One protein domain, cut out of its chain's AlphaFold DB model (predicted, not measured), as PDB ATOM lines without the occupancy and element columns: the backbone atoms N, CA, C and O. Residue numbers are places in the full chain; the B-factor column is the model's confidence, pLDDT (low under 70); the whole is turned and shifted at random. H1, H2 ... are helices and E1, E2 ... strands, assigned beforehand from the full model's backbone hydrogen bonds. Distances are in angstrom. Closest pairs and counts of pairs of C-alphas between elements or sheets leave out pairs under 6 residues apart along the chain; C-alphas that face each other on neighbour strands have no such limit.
ATOM      1  N   ARG A 274      28.155  42.248  18.769       90.12
ATOM      2  CA  ARG A 274      29.193  42.217  17.728       90.12
ATOM      3  C   ARG A 274      30.236  41.146  18.030       90.12
ATOM      4  O   ARG A 274      30.593  40.394  17.127       90.12
ATOM      5  N   GLU A 275      30.688  41.064  19.279       88.06
ATOM      6  CA  GLU A 275      31.648  40.037  19.697       88.06
ATOM      7  C   GLU A 275      31.021  38.642  19.625       88.06
ATOM      8  O   GLU A 275      31.653  37.722  19.113       88.06
ATOM      9  N   PHE A 276      29.747  38.497  20.003       90.56
ATOM     10  CA  PHE A 276      29.022  37.231  19.862       90.56
ATOM     11  C   PHE A 276      28.963  36.754  18.405       90.56
ATOM     12  O   PHE A 276      29.355  35.628  18.110       90.56
ATOM     13  N   ARG A 277      28.593  37.632  17.459       91.31
ATOM     14  CA  ARG A 277      28.598  37.293  16.022       91.31
ATOM     15  C   ARG A 277      29.994  36.953  15.505       91.31
ATOM     16  O   ARG A 277      30.152  35.988  14.764       91.31
ATOM     17  N   LYS A 278      31.007  37.737  15.889       92.00
ATOM     18  CA  LYS A 278      32.405  37.530  15.477       92.00
ATOM     19  C   LYS A 278      32.930  36.167  15.932       92.00
ATOM     20  O   LYS A 278      33.618  35.496  15.169       92.00
ATOM     21  N   HIS A 279      32.582  35.761  17.149       88.19
ATOM     22  CA  HIS A 279      32.965  34.475  17.726       88.19
ATOM     23  C   HIS A 279      31.974  33.341  17.420       88.19
ATOM     24  O   HIS A 279      32.186  32.232  17.895       88.19
ATOM     25  N   LYS A 280      30.946  33.591  16.591       91.44
ATOM     26  CA  LYS A 280      29.891  32.631  16.216       91.44
ATOM     27  C   LYS A 280      29.168  32.008  17.421       91.44
ATOM     28  O   LYS A 280      28.750  30.858  17.355       91.44
ATOM     29  N   LEU A 281      29.020  32.779  18.496       88.50
ATOM     30  CA  LEU A 281      28.291  32.377  19.697       88.50
ATOM     31  C   LEU A 281      26.786  32.556  19.484       88.50
ATOM     32  O   LEU A 281      26.356  33.519  18.836       88.50
ATOM     33  N   ALA A 282      25.994  31.655  20.063       89.06
ATOM     34  CA  ALA A 282      24.548  31.821  20.136       89.06
ATOM     35  C   ALA A 282      24.193  33.076  20.962       89.06
ATOM     36  O   ALA A 282      24.898  33.379  21.929       89.06
ATOM     37  N   PRO A 283      23.145  33.836  20.590       89.25
ATOM     38  CA  PRO A 283      22.637  34.923  21.423       89.25
ATOM     39  C   PRO A 283      22.291  34.430  22.830       89.25
ATOM     40  O   PRO A 283      21.825  33.308  22.988       89.25
ATOM     41  N   VAL A 284      22.501  35.282  23.834       89.44
ATOM     42  CA  VAL A 284      22.050  34.992  25.201       89.44
ATOM     43  C   VAL A 284      20.544  35.214  25.279       89.44
ATOM     44  O   VAL A 284      20.076  36.290  24.899       89.44
ATOM     45  N   GLU A 285      19.823  34.228  25.799       90.06
ATOM     46  CA  GLU A 285      18.370  34.211  25.971       90.06
ATOM     47  C   GLU A 285      17.968  34.055  27.446       90.06
ATOM     48  O   GLU A 285      17.007  34.697  27.876       90.06
ATOM     49  N   ASP A 286      18.717  33.278  28.239       89.81
ATOM     50  CA  ASP A 286      18.395  33.009  29.648       89.81
ATOM     51  C   ASP A 286      19.645  32.892  30.548       89.81
ATOM     52  O   ASP A 286      20.792  32.832  30.101       89.81
ATOM     53  N   TRP A 287      19.435  32.844  31.864       88.19
ATOM     54  CA  TRP A 287      20.469  32.673  32.888       88.19
ATOM     55  C   TRP A 287      21.266  31.378  32.725       88.19
ATOM     56  O   TRP A 287      22.421  31.325  33.147       88.19
ATOM     57  N   SER A 288      20.684  30.348  32.107       90.06
ATOM     58  CA  SER A 288      21.385  29.100  31.789       90.06
ATOM     59  C   SER A 288      22.540  29.280  30.823       90.06
ATOM     60  O   SER A 288      23.522  28.548  30.921       90.06
ATOM     61  N   ASP A 289      22.478  30.280  29.947       89.94
ATOM     62  CA  ASP A 289      23.534  30.516  28.963       89.94
ATOM     63  C   ASP A 289      24.833  30.976  29.622       89.94
ATOM     64  O   ASP A 289      25.909  30.808  29.048       89.94
ATOM     65  N   LEU A 290      24.762  31.482  30.861       88.75
ATOM     66  CA  LEU A 290      25.947  31.798  31.653       88.75
ATOM     67  C   LEU A 290      26.820  30.560  31.889       88.75
ATOM     68  O   LEU A 290      28.032  30.712  31.975       88.75
ATOM     69  N   TRP A 291      26.238  29.354  31.900       89.75
ATOM     70  CA  TRP A 291      26.972  28.095  32.055       89.75
ATOM     71  C   TRP A 291      27.635  27.597  30.766       89.75
ATOM     72  O   TRP A 291      28.313  26.565  30.796       89.75
ATOM     73  N   CYS A 292      27.510  28.317  29.647       88.19
ATOM     74  CA  CYS A 292      28.162  27.944  28.399       88.19
ATOM     75  C   CYS A 292      29.703  27.984  28.537       88.19
ATOM     76  O   CYS A 292      30.268  29.040  28.844       88.19
ATOM     77  N   PRO A 293      30.424  26.878  28.247       87.00
ATOM     78  CA  PRO A 293      31.885  26.833  28.351       87.00
ATOM     79  C   PRO A 293      32.608  27.887  27.501       87.00
ATOM     80  O   PRO A 293      33.697  28.334  27.852       87.00
ATOM     81  N   GLU A 294      32.001  28.326  26.398       86.62
ATOM     82  CA  GLU A 294      32.567  29.327  25.484       86.62
ATOM     83  C   GLU A 294      32.667  30.728  26.116       86.62
ATOM     84  O   GLU A 294      33.466  31.565  25.665       86.62
ATOM     85  N   LEU A 295      31.884  30.971  27.175       85.62
ATOM     86  CA  LEU A 295      31.871  32.200  27.966       85.62
ATOM     87  C   LEU A 295      32.805  32.148  29.185       85.62
ATOM     88  O   LEU A 295      32.929  33.151  29.890       85.62
ATOM     89  N   ALA A 296      33.500  31.031  29.422       84.31
ATOM     90  CA  ALA A 296      34.414  30.896  30.553       84.31
ATOM     91  C   ALA A 296      35.474  32.014  30.564       84.31
ATOM     92  O   ALA A 296      36.149  32.275  29.564       84.31
ATOM     93  N   GLY A 297      35.589  32.707  31.699       81.88
ATOM     94  CA  GLY A 297      36.491  33.843  31.898       81.88
ATOM     95  C   GLY A 297      36.055  35.145  31.213       81.88
ATOM     96  O   GLY A 297      36.750  36.150  31.339       81.88
ATOM     97  N   LYS A 298      34.924  35.157  30.496       84.25
ATOM     98  CA  LYS A 298      34.415  36.319  29.739       84.25
ATOM     99  C   LYS A 298      33.171  36.946  30.364       84.25
ATOM    100  O   LYS A 298      32.705  37.978  29.886       84.25
ATOM    101  N   ILE A 299      32.629  36.337  31.416       87.62
ATOM    102  CA  ILE A 299      31.478  36.864  32.147       87.62
ATOM    103  C   ILE A 299      31.985  37.800  33.231       87.62
ATOM    104  O   ILE A 299      32.951  37.507  33.926       87.62
ATOM    105  N   SER A 300      31.326  38.940  33.369       87.19
ATOM    106  CA  SER A 300      31.618  39.934  34.388       87.19
ATOM    107  C   SER A 300      30.387  40.112  35.269       87.19
ATOM    108  O   SER A 300      29.319  40.437  34.755       87.19
ATOM    109  N   MET A 301      30.521  39.873  36.576       82.81
ATOM    110  CA  MET A 301      29.385  39.852  37.508       82.81
ATOM    111  C   MET A 301      29.587  40.817  38.678       82.81
ATOM    112  O   MET A 301      30.715  41.039  39.120       82.81
ATOM    113  N   VAL A 302      28.482  41.381  39.176       79.25
ATOM    114  CA  VAL A 302      28.467  42.241  40.368       79.25
ATOM    115  C   VAL A 302      28.925  41.434  41.580       79.25
ATOM    116  O   VAL A 302      28.377  40.364  41.847       79.25
ATOM    117  N   ASP A 303      29.879  41.976  42.338       76.31
ATOM    118  CA  ASP A 303      30.352  41.383  43.593       76.31
ATOM    119  C   ASP A 303      29.316  41.527  44.720       76.31
ATOM    120  O   ASP A 303      29.421  42.356  45.626       76.31
ATOM    121  N   SER A 304      28.242  40.751  44.624       78.88
ATOM    122  CA  SER A 304      27.185  40.687  45.623       78.88
ATOM    123  C   SER A 304      26.815  39.227  45.863       78.88
ATOM    124  O   SER A 304      26.332  38.566  44.941       78.88
ATOM    125  N   PRO A 305      26.962  38.714  47.100       82.50
ATOM    126  CA  PRO A 305      26.596  37.339  47.434       82.50
ATOM    127  C   PRO A 305      25.153  37.006  47.057       82.50
ATOM    128  O   PRO A 305      24.876  35.897  46.610       82.50
ATOM    129  N   ARG A 306      24.238  37.976  47.201       84.31
ATOM    130  CA  ARG A 306      22.837  37.799  46.813       84.31
ATOM    131  C   ARG A 306      22.698  37.591  45.307       84.31
ATOM    132  O   ARG A 306      22.007  36.667  44.905       84.31
ATOM    133  N   GLU A 307      23.380  38.405  44.504       85.94
ATOM    134  CA  GLU A 307      23.314  38.322  43.039       85.94
ATOM    135  C   GLU A 307      23.952  37.038  42.516       85.94
ATOM    136  O   GLU A 307      23.376  36.367  41.663       85.94
ATOM    137  N   ILE A 308      25.097  36.649  43.078       88.06
ATOM    138  CA  ILE A 308      25.814  35.434  42.682       88.06
ATOM    139  C   ILE A 308      24.994  34.184  43.029       88.06
ATOM    140  O   ILE A 308      24.714  33.365  42.155       88.06
ATOM    141  N   VAL A 309      24.554  34.042  44.285       89.94
ATOM    142  CA  VAL A 309      23.738  32.888  44.703       89.94
ATOM    143  C   VAL A 309      22.385  32.899  43.998       89.94
ATOM    144  O   VAL A 309      21.898  31.857  43.567       89.94
ATOM    145  N   GLY A 310      21.782  34.072  43.835       90.44
ATOM    146  CA  GLY A 310      20.505  34.228  43.162       90.44
ATOM    147  C   GLY A 310      20.540  33.823  41.686       90.44
ATOM    148  O   GLY A 310      19.587  33.198  41.222       90.44
ATOM    149  N   ALA A 311      21.637  34.090  40.968       90.44
ATOM    150  CA  ALA A 311      21.832  33.601  39.603       90.44
ATOM    151  C   ALA A 311      21.915  32.068  39.548       90.44
ATOM    152  O   ALA A 311      21.272  31.454  38.699       90.44
ATOM    153  N   VAL A 312      22.626  31.438  40.493       92.44
ATOM    154  CA  VAL A 312      22.675  29.969  40.618       92.44
ATOM    155  C   VAL A 312      21.290  29.393  40.895       92.44
ATOM    156  O   VAL A 312      20.867  28.447  40.235       92.44
ATOM    157  N   LEU A 313      20.543  29.982  41.831       93.00
ATOM    158  CA  LEU A 313      19.179  29.546  42.131       93.00
ATOM    159  C   LEU A 313      18.270  29.678  40.907       93.00
ATOM    160  O   LEU A 313      17.499  28.765  40.627       93.00
ATOM    161  N   LYS A 314      18.392  30.775  40.151       91.75
ATOM    162  CA  LYS A 314      17.634  30.984  38.915       91.75
ATOM    163  C   LYS A 314      17.970  29.960  37.842       91.75
ATOM    164  O   LYS A 314      17.048  29.396  37.264       91.75
ATOM    165  N   TYR A 315      19.252  29.673  37.643       91.81
ATOM    166  CA  TYR A 315      19.703  28.609  36.749       91.81
ATOM    167  C   TYR A 315      19.125  27.243  37.135       91.81
ATOM    168  O   TYR A 315      18.664  26.492  36.282       91.81
ATOM    169  N   MET A 316      19.060  26.949  38.433       92.94
ATOM    170  CA  MET A 316      18.475  25.712  38.956       92.94
ATOM    171  C   MET A 316      16.933  25.705  38.958       92.94
ATOM    172  O   MET A 316      16.328  24.795  39.524       92.94
ATOM    173  N   GLY A 317      16.278  26.713  38.369       91.31
ATOM    174  CA  GLY A 317      14.817  26.837  38.318       91.31
ATOM    175  C   GLY A 317      14.161  27.216  39.651       91.31
ATOM    176  O   GLY A 317      12.936  27.181  39.773       91.31
ATOM    177  N   ALA A 318      14.949  27.583  40.663       92.44
ATOM    178  CA  ALA A 318      14.470  27.959  41.984       92.44
ATOM    179  C   ALA A 318      14.177  29.465  42.097       92.44
ATOM    180  O   ALA A 318      14.610  30.308  41.304       92.44
ATOM    181  N   SER A 319      13.424  29.827  43.138       90.00
ATOM    182  CA  SER A 319      13.164  31.230  43.450       90.00
ATOM    183  C   SER A 319      14.432  31.918  43.948       90.00
ATOM    184  O   SER A 319      15.167  31.394  44.783       90.00
ATOM    185  N   TYR A 320      14.630  33.159  43.520       85.19
ATOM    186  CA  TYR A 320      15.711  34.021  43.999       85.19
ATOM    187  C   TYR A 320      15.582  34.332  45.511       85.19
ATOM    188  O   TYR A 320      16.570  34.575  46.203       85.19
ATOM    189  N   ASN A 321      14.353  34.272  46.039       86.88
ATOM    190  CA  ASN A 321      14.023  34.520  47.448       86.88
ATOM    191  C   ASN A 321      13.823  33.220  48.251       86.88
ATOM    192  O   ASN A 321      13.111  33.216  49.252       86.88
ATOM    193  N   THR A 322      14.403  32.109  47.794       87.50
ATOM    194  CA  THR A 322      14.377  30.817  48.497       87.50
ATOM    195  C   THR A 322      14.907  30.972  49.924       87.50
ATOM    196  O   THR A 322      16.044  31.398  50.126       87.50
ATOM    197  N   THR A 323      14.096  30.609  50.922       85.69
ATOM    198  CA  THR A 323      14.466  30.694  52.347       85.69
ATOM    199  C   THR A 323      14.986  29.369  52.900       85.69
ATOM    200  O   THR A 323      15.780  29.367  53.842       85.69
ATOM    201  N   ASN A 324      14.586  28.237  52.308       88.56
ATOM    202  CA  ASN A 324      15.049  26.905  52.694       88.56
ATOM    203  C   ASN A 324      15.540  26.127  51.471       88.56
ATOM    204  O   ASN A 324      14.760  25.520  50.745       88.56
ATOM    205  N   ILE A 325      16.855  26.144  51.262       89.94
ATOM    206  CA  ILE A 325      17.489  25.554  50.079       89.94
ATOM    207  C   ILE A 325      17.373  24.026  50.064       89.94
ATOM    208  O   ILE A 325      17.161  23.457  49.001       89.94
ATOM    209  N   ASP A 326      17.459  23.360  51.218       90.62
ATOM    210  CA  ASP A 326      17.424  21.891  51.273       90.62
ATOM    211  C   ASP A 326      16.066  21.318  50.861       90.62
ATOM    212  O   ASP A 326      16.009  20.233  50.290       90.62
ATOM    213  N   SER A 327      14.976  22.040  51.139       89.50
ATOM    214  CA  SER A 327      13.625  21.587  50.797       89.50
ATOM    215  C   SER A 327      13.077  22.176  49.497       89.50
ATOM    216  O   SER A 327      12.216  21.553  48.882       89.50
ATOM    217  N   GLN A 328      13.532  23.362  49.080       88.88
ATOM    218  CA  GLN A 328      12.969  24.084  47.929       88.88
ATOM    219  C   GLN A 328      13.800  23.937  46.649       88.88
ATOM    220  O   GLN A 328      13.307  24.278  45.576       88.88
ATOM    221  N   VAL A 329      15.040  23.444  46.736       92.44
ATOM    222  CA  VAL A 329      15.935  23.284  45.582       92.44
ATOM    223  C   VAL A 329      16.259  21.811  45.376       92.44
ATOM    224  O   VAL A 329      16.625  21.100  46.312       92.44
ATOM    225  N   PHE A 330      16.156  21.343  44.133       90.88
ATOM    226  CA  PHE A 330      16.529  19.976  43.789       90.88
ATOM    227  C   PHE A 330      18.018  19.725  44.079       90.88
ATOM    228  O   PHE A 330      18.882  20.488  43.650       90.88
ATOM    229  N   GLY A 331      18.318  18.660  44.829       90.25
ATOM    230  CA  GLY A 331      19.680  18.351  45.289       90.25
ATOM    231  C   GLY A 331      20.169  19.199  46.475       90.25
ATOM    232  O   GLY A 331      21.298  19.012  46.936       90.25
ATOM    233  N   GLY A 332      19.322  20.095  46.993       92.19
ATOM    234  CA  GLY A 332      19.577  20.893  48.187       92.19
ATOM    235  C   GLY A 332      20.852  21.731  48.107       92.19
ATOM    236  O   GLY A 332      21.307  22.139  47.035       92.19
ATOM    237  N   LYS A 333      21.463  21.990  49.267       90.12
ATOM    238  CA  LYS A 333      22.658  22.846  49.357       90.12
ATOM    239  C   LYS A 333      23.857  22.314  48.588       90.12
ATOM    240  O   LYS A 333      24.610  23.110  48.041       90.12
ATOM    241  N   ILE A 334      24.048  20.998  48.547       91.25
ATOM    242  CA  ILE A 334      25.215  20.390  47.893       91.25
ATOM    243  C   ILE A 334      25.189  20.697  46.393       91.25
ATOM    244  O   ILE A 334      26.201  21.127  45.845       91.25
ATOM    245  N   ALA A 335      24.027  20.555  45.751       92.94
ATOM    246  CA  ALA A 335      23.875  20.889  44.340       92.94
ATOM    247  C   ALA A 335      24.084  22.390  44.080       92.94
ATOM    248  O   ALA A 335      24.783  22.754  43.136       92.94
ATOM    249  N   VAL A 336      23.554  23.261  44.949       92.06
ATOM    250  CA  VAL A 336      23.781  24.715  44.851       92.06
ATOM    251  C   VAL A 336      25.268  25.055  44.958       92.06
ATOM    252  O   VAL A 336      25.770  25.838  44.158       92.06
ATOM    253  N   LEU A 337      25.991  24.451  45.904       91.38
ATOM    254  CA  LEU A 337      27.428  24.672  46.073       91.38
ATOM    255  C   LEU A 337      28.225  24.220  44.845       91.38
ATOM    256  O   LEU A 337      29.099  24.951  44.391       91.38
ATOM    257  N   GLN A 338      27.891  23.068  44.263       92.31
ATOM    258  CA  GLN A 338      28.532  22.590  43.034       92.31
ATOM    259  C   GLN A 338      28.322  23.560  41.864       92.31
ATOM    260  O   GLN A 338      29.272  23.901  41.164       92.31
ATOM    261  N   GLN A 339      27.093  24.042  41.662       92.50
ATOM    262  CA  GLN A 339      26.805  24.995  40.587       92.50
ATOM    263  C   GLN A 339      27.445  26.360  40.825       92.50
ATOM    264  O   GLN A 339      27.909  27.000  39.883       92.50
ATOM    265  N   LEU A 340      27.527  26.783  42.084       90.94
ATOM    266  CA  LEU A 340      28.240  27.990  42.466       90.94
ATOM    267  C   LEU A 340      29.738  27.882  42.158       90.94
ATOM    268  O   LEU A 340      30.312  28.828  41.632       90.94
ATOM    269  N   GLU A 341      30.370  26.739  42.429       87.81
ATOM    270  CA  GLU A 341      31.777  26.518  42.076       87.81
ATOM    271  C   GLU A 341      32.021  26.586  40.565       87.81
ATOM    272  O   GLU A 341      33.024  27.165  40.144       87.81
ATOM    273  N   LEU A 342      31.106  26.046  39.755       88.25
ATOM    274  CA  LEU A 342      31.178  26.140  38.294       88.25
ATOM    275  C   LEU A 342      31.036  27.588  37.816       88.25
ATOM    276  O   LEU A 342      31.852  28.052  37.021       88.25
ATOM    277  N   LEU A 343      30.059  28.324  38.351       87.31
ATOM    278  CA  LEU A 343      29.854  29.728  38.000       87.31
ATOM    279  C   LEU A 343      31.071  30.582  38.382       87.31
ATOM    280  O   LEU A 343      31.539  31.382  37.579       87.31
ATOM    281  N   VAL A 344      31.637  30.381  39.577       84.44
ATOM    282  CA  VAL A 344      32.820  31.124  40.049       84.44
ATOM    283  C   VAL A 344      34.042  30.900  39.149       84.44
ATOM    284  O   VAL A 344      34.857  31.804  39.005       84.44
ATOM    285  N   GLN A 345      34.171  29.735  38.507       79.62
ATOM    286  CA  GLN A 345      35.235  29.490  37.522       79.62
ATOM    287  C   GLN A 345      35.002  30.225  36.195       79.62
ATOM    288  O   GLN A 345      35.956  30.519  35.475       79.62
ATOM    289  N   GLN A 346      33.745  30.508  35.852       75.25
ATOM    290  CA  GLN A 346      33.378  31.174  34.605       75.25
ATOM    291  C   GLN A 346      33.409  32.699  34.710       75.25
ATOM    292  O   GLN A 346      33.674  33.369  33.707       75.25
ATOM    293  N   ILE A 347      33.147  33.256  35.893       80.50
ATOM    294  CA  ILE A 347      33.053  34.704  36.088       80.50
ATOM    295  C   ILE A 347      34.400  35.338  36.446       80.50
ATOM    296  O   ILE A 347      35.175  34.840  37.258       80.50
ATOM    297  N   SER A 348      34.628  36.520  35.889       72.88
ATOM    298  CA  SER A 348      35.500  37.533  36.467       72.88
ATOM    299  C   SER A 348      34.645  38.455  37.332       72.88
ATOM    300  O   SER A 348      33.638  39.002  36.877       72.88
ATOM    301  N   ILE A 349      35.022  38.632  38.593       63.62
ATOM    302  CA  ILE A 349      34.297  39.531  39.493       63.62
ATOM    303  C   ILE A 349      34.630  40.972  39.100       63.62
ATOM    304  O   ILE A 349      35.801  41.357  39.031       63.62
ATOM    305  N   LEU A 350      33.599  41.768  38.813       52.69
ATOM    306  CA  LEU A 350      33.774  43.199  38.621       52.69
ATOM    307  C   LEU A 350      33.915  43.857  39.987       52.69
ATOM    308  O   LEU A 350      32.942  44.010  40.724       52.69
ATOM    309  N   ASP A 351      35.123  44.333  40.275       52.00
ATOM    310  CA  ASP A 351      35.293  45.392  41.257       52.00
ATOM    311  C   ASP A 351      34.485  46.598  40.773       52.00
ATOM    312  O   ASP A 351      34.779  47.165  39.715       52.00
ATOM    313  N   ASN A 352      33.516  47.047  41.573       45.06
ATOM    314  CA  ASN A 352      32.669  48.221  41.301       45.06
ATOM    315  C   ASN A 352      33.455  49.552  41.119       45.06
ATOM    316  O   ASN A 352      32.863  50.622  41.004       45.06
ATOM    317  N   TYR A 353      34.791  49.501  41.084       40.59
ATOM    318  CA  TYR A 353      35.712  50.615  40.863       40.59
ATOM    319  C   TYR A 353      36.377  50.619  39.477       40.59
ATOM    320  O   TYR A 353      36.958  51.639  39.095       40.59
ATOM    321  N   LYS A 354      36.302  49.532  38.692       33.94
ATOM    322  CA  LYS A 354      36.821  49.536  37.317       33.94
ATOM    323  C   LYS A 354      35.730  50.007  36.362       33.94
ATOM    324  O   LYS A 354      34.835  49.250  35.999       33.94
ATOM    325  N   LYS A 355      35.836  51.267  35.919       35.84
ATOM    326  CA  LYS A 355      35.155  51.726  34.698       35.84
ATOM    327  C   LYS A 355      35.418  50.701  33.597       35.84
ATOM    328  O   LYS A 355      36.578  50.383  33.329       35.84
ATOM    329  N   CYS A 356      34.345  50.218  32.977       34.62
ATOM    330  CA  CYS A 356      34.421  49.443  31.747       34.62
ATOM    331  C   CYS A 356      35.324  50.203  30.752       34.62
ATOM    332  O   CYS A 356      35.045  51.378  30.476       34.62
ATOM    333  N   PRO A 357      36.441  49.624  30.271       32.22
ATOM    334  CA  PRO A 357      37.276  50.293  29.290       32.22
ATOM    335  C   PRO A 357      36.531  50.345  27.953       32.22
ATOM    336  O   PRO A 357      36.316  49.318  27.318       32.22
ATOM    337  N   GLN A 358      36.189  51.568  27.547       31.31
ATOM    338  CA  GLN A 358      35.703  51.991  26.229       31.31
ATOM    339  C   GLN A 358      34.298  51.553  25.784       31.31
ATOM    340  O   GLN A 358      34.042  50.417  25.394       31.31
ATOM    341  N   GLY A 359      33.438  52.570  25.697       30.73
ATOM    342  CA  GLY A 359      32.182  52.582  24.957       30.73
ATOM    343  C   GLY A 359      31.125  53.353  25.734       30.73
ATOM    344  O   GLY A 359      30.474  52.761  26.582       30.73
ATOM    345  N   ASP A 360      31.025  54.660  25.482       31.61
ATOM    346  CA  ASP A 360      30.030  55.603  26.013       31.61
ATOM    347  C   ASP A 360      28.767  54.959  26.606       31.61
ATOM    348  O   ASP A 360      27.812  54.641  25.904       31.61
ATOM    349  N   MET A 361      28.754  54.811  27.929       28.92
ATOM    350  CA  MET A 361      27.535  54.688  28.723       28.92
ATOM    351  C   MET A 361      27.731  55.510  29.992       28.92
ATOM    352  O   MET A 361      28.049  55.015  31.072       28.92
ATOM    353  N   THR A 362      27.604  56.825  29.835       31.20
ATOM    354  CA  THR A 362      27.160  57.681  30.928       31.20
ATOM    355  C   THR A 362      25.725  57.293  31.280       31.20
ATOM    356  O   THR A 362      24.932  57.029  30.385       31.20
ATOM    357  N   HIS A 363      25.422  57.326  32.578       30.91
ATOM    358  CA  HIS A 363      24.139  57.057  33.240       30.91
ATOM    359  C   HIS A 363      23.985  55.650  33.853       30.91
ATOM    360  O   HIS A 363      23.613  54.673  33.219       30.91
ATOM    361  N   GLU A 364      24.226  55.634  35.169       32.59
ATOM    362  CA  GLU A 364      23.337  55.012  36.154       32.59
ATOM    363  C   GLU A 364      23.110  53.497  36.091       32.59
ATOM    364  O   GLU A 364      22.019  53.022  35.795       32.59
ATOM    365  N   TRP A 365      24.086  52.748  36.599       29.97
ATOM    366  CA  TRP A 365      23.812  51.470  37.255       29.97
ATOM    367  C   TRP A 365      24.456  51.494  38.632       29.97
ATOM    368  O   TRP A 365      25.678  51.457  38.759       29.97
ATOM    369  N   ILE A 366      23.630  51.637  39.668       29.61
ATOM    370  CA  ILE A 366      24.101  51.622  41.046       29.61
ATOM    371  C   ILE A 366      23.857  50.232  41.632       29.61
ATOM    372  O   ILE A 366      22.782  49.935  42.148       29.61
ATOM    373  N   GLY A 367      24.875  49.380  41.517       30.70
ATOM    374  CA  GLY A 367      25.016  48.152  42.292       30.70
ATOM    375  C   GLY A 367      25.787  48.440  43.581       30.70
ATOM    376  O   GLY A 367      26.741  49.214  43.586       30.70
ATOM    377  N   SER A 368      25.338  47.852  44.688       26.95
ATOM    378  CA  SER A 368      25.930  48.021  46.018       26.95
ATOM    379  C   SER A 368      27.421  47.658  46.026       26.95
ATOM    380  O   SER A 368      27.805  46.562  45.629       26.95
ATOM    381  N   VAL A 369      28.250  48.586  46.509       28.48
ATOM    382  CA  VAL A 369      29.716  48.503  46.541       28.48
ATOM    383  C   VAL A 369      30.186  47.869  47.851       28.48
ATOM    384  O   VAL A 369      29.796  48.328  48.914       28.48
ATOM    385  N   ILE A 370      31.065  46.872  47.825       23.94
ATOM    386  CA  ILE A 370      31.952  46.568  48.960       23.94
ATOM    387  C   ILE A 370      33.387  46.505  48.421       23.94
ATOM    388  O   ILE A 370      33.616  46.244  47.245       23.94
ATOM    389  N   SER A 371      34.326  46.900  49.278       22.31
ATOM    390  CA  SER A 371      35.760  47.058  49.033       22.31
ATOM    391  C   SER A 371      36.467  45.781  48.569       22.31
ATOM    392  O   SER A 371      36.093  44.675  48.944       22.31
ATOM    393  N   SER A 372      37.568  46.008  47.849       23.78
ATOM    394  CA  SER A 372      38.550  45.051  47.348       23.78
ATOM    395  C   SER A 372      38.968  43.977  48.358       23.78
ATOM    396  O   SER A 372      39.610  44.276  49.368       23.78
ATOM    397  N   SER A 373      38.743  42.728  47.986       26.42
ATOM    398  CA  SER A 373      39.690  41.634  48.190       26.42
ATOM    399  C   SER A 373      39.375  40.582  47.129       26.42
ATOM    400  O   SER A 373      38.220  40.375  46.759       26.42
ATOM    401  N   THR A 374      40.385  39.905  46.595       31.42
ATOM    402  CA  THR A 374      40.181  38.559  46.050       31.42
ATOM    403  C   THR A 374      39.623  37.724  47.193       31.42
ATOM    404  O   THR A 374      40.377  37.288  48.064       31.42
ATOM    405  N   HIS A 375      38.299  37.601  47.256       39.69
ATOM    406  CA  HIS A 375      37.643  36.915  48.353       39.69
ATOM    407  C   HIS A 375      38.012  35.440  48.265       39.69
ATOM    408  O   HIS A 375      37.756  34.767  47.264       39.69
ATOM    409  N   SER A 376      38.635  34.929  49.323       39.78
ATOM    410  CA  SER A 376      38.803  33.487  49.474       39.78
ATOM    411  C   SER A 376      37.418  32.822  49.516       39.78
ATOM    412  O   SER A 376      36.437  33.443  49.937       39.78
ATOM    413  N   ARG A 377      37.315  31.545  49.119       38.62
ATOM    414  CA  ARG A 377      36.057  30.764  49.181       38.62
ATOM    415  C   ARG A 377      35.357  30.868  50.553       38.62
ATOM    416  O   ARG A 377      34.135  30.845  50.620       38.62
ATOM    417  N   LEU A 378      36.128  31.062  51.626       34.88
ATOM    418  CA  LEU A 378      35.665  31.270  53.005       34.88
ATOM    419  C   LEU A 378      34.970  32.623  53.250       34.88
ATOM    420  O   LEU A 378      34.057  32.712  54.067       34.88
ATOM    421  N   GLU A 379      35.372  33.682  52.555       40.47
ATOM    422  CA  GLU A 379      34.844  35.034  52.773       40.47
ATOM    423  C   GLU A 379      33.503  35.230  52.045       40.47
ATOM    424  O   GLU A 379      32.547  35.767  52.612       40.47
ATOM    425  N   LEU A 380      33.383  34.683  50.829       41.22
ATOM    426  CA  LEU A 380      32.095  34.532  50.142       41.22
ATOM    427  C   LEU A 380      31.150  33.630  50.938       41.22
ATOM    428  O   LEU A 380      29.956  33.915  51.022       41.22
ATOM    429  N   ALA A 381      31.690  32.598  51.591       40.38
ATOM    430  CA  ALA A 381      30.916  31.701  52.428       40.38
ATOM    431  C   ALA A 381      30.287  32.384  53.649       40.38
ATOM    432  O   ALA A 381      29.091  32.233  53.910       40.38
ATOM    433  N   GLN A 382      31.070  33.190  54.367       39.41
ATOM    434  CA  GLN A 382      30.595  33.959  55.518       39.41
ATOM    435  C   GLN A 382      29.577  35.036  55.124       39.41
ATOM    436  O   GLN A 382      28.577  35.231  55.818       39.41
ATOM    437  N   LYS A 383      29.782  35.712  53.987       45.31
ATOM    438  CA  LYS A 383      28.836  36.719  53.486       45.31
ATOM    439  C   LYS A 383      27.546  36.095  52.957       45.31
ATOM    440  O   LYS A 383      26.465  36.623  53.209       45.31
ATOM    441  N   ALA A 384      27.634  34.947  52.285       43.69
ATOM    442  CA  ALA A 384      26.463  34.176  51.883       43.69
ATOM    443  C   ALA A 384      25.660  33.706  53.104       43.69
ATOM    444  O   ALA A 384      24.439  33.736  53.046       43.69
ATOM    445  N   HIS A 385      26.311  33.375  54.225       44.12
ATOM    446  CA  HIS A 385      25.629  33.032  55.477       44.12
ATOM    447  C   HIS A 385      24.854  34.215  56.096       44.12
ATOM    448  O   HIS A 385      23.806  34.013  56.696       44.12
ATOM    449  N   GLN A 386      25.299  35.465  55.921       44.84
ATOM    450  CA  GLN A 386      24.520  36.634  56.372       44.84
ATOM    451  C   GLN A 386      23.233  36.850  55.562       44.84
ATOM    452  O   GLN A 386      22.243  37.332  56.108       44.84
ATOM    453  N   VAL A 387      23.246  36.513  54.270       47.00
ATOM    454  CA  VAL A 387      22.096  36.689  53.362       47.00
ATOM    455  C   VAL A 387      21.191  35.451  53.357       47.00
ATOM    456  O   VAL A 387      19.969  35.566  53.299       47.00
ATOM    457  N   TYR A 388      21.790  34.270  53.476       47.91
ATOM    458  CA  TYR A 388      21.153  32.963  53.553       47.91
ATOM    459  C   TYR A 388      21.676  32.239  54.807       47.91
ATOM    460  O   TYR A 388      22.568  31.399  54.698       47.91
TER     461      TYR A 388
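Overview. This is residues 274 to 388 of the 398 residues of the protein "Spermidine/putrescine-binding periplasmic protein 2" of Phtheirospermum japonicum (UniProt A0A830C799). Two helices, H3 and H5, cross nearly at right angles, with a small ribbon of two parallel strands, E1 and E2, near them; H2 packs on both helices and H6 packs on H3. H1 lies well away from this core, H4 makes a corner with the beginning of H5, and a wide loop between E2 and H6 sticks out with residues 354 to 365. The 115 printed residues hold six named helices and two named strands, in the order H1 H2 E1 H3 H4 H5 E2 H6, and the class is mostly helix. The whole is compact, with a radius of gyration of the C-alphas of 15.4 A, and spans 44 by 34 by 24 A.

Along the chain. E1 is residues 299 to 302, with C-alpha 299 at (31.478, 36.864, 32.147), and E2 is residues 347 to 350. H5, residues 332 to 346, is the longest helix at 21.9 A and ends just before E2. H3, residues 305 to 315, measures 15.4 A, and H6, residues 377 to 387, measures 15.7 A. H2 is residues 287 to 291 and H4 is residues 325 to 328. H1, residues 274 to 278, begins at C-alpha 274 (29.193, 42.217, 17.728), and H6 ends at C-alpha 387 (22.096, 36.689, 53.362).

Arrangement. E1 and E2 are parallel neighbours at 44 degrees; N 348 and O 299 are 2.8 A apart and N 350 and O 301 3.0 A apart, within hydrogen-bond range. With H3, H4 and H5 between them along the chain, they make a strand-helix-strand unit, two parallel neighbour strands joined through helices. H3 and H5 are the hubs, touching three helices each. They touch each other about perpendicular, at 76 degrees, the closest C-alphas being those of Val 312 and Leu 340, 6.2 A apart. H6 touches H3 about perpendicular, at 87 degrees; the closest C-alphas, those of Pro 305 and Ala 384, are 5.5 A apart. H2 touches H3, with C-alphas 288 and 315 the closest at 5.3 A. H5 touches H2 with residues 342 to 346 alone, the closest C-alphas being 291 and 343 at 6.8 A. H4 and H5 touch only at the corner, with C-alphas 326 and 332 the closest at 3.9 A. H1 is apart from the other named elements, and H5 and H6 are apart. Every O i to N i+4 pair is within hydrogen-bond range in H1, H3, H5 and H6; H2 has 0 of 1 but 2 of 2 O i to N i+3 pairs, and H4 is too short for an i+4 pair.

Size, cuts and confidence. The C-alphas of Ser 327 and Asp 360, the two farthest apart, are 45.2 A apart. The printed part has no cut. The link from E2 to H6, 26 residues, is long. The mean pLDDT of the printed part is 70.2, and residues 349 to 388 are under 70.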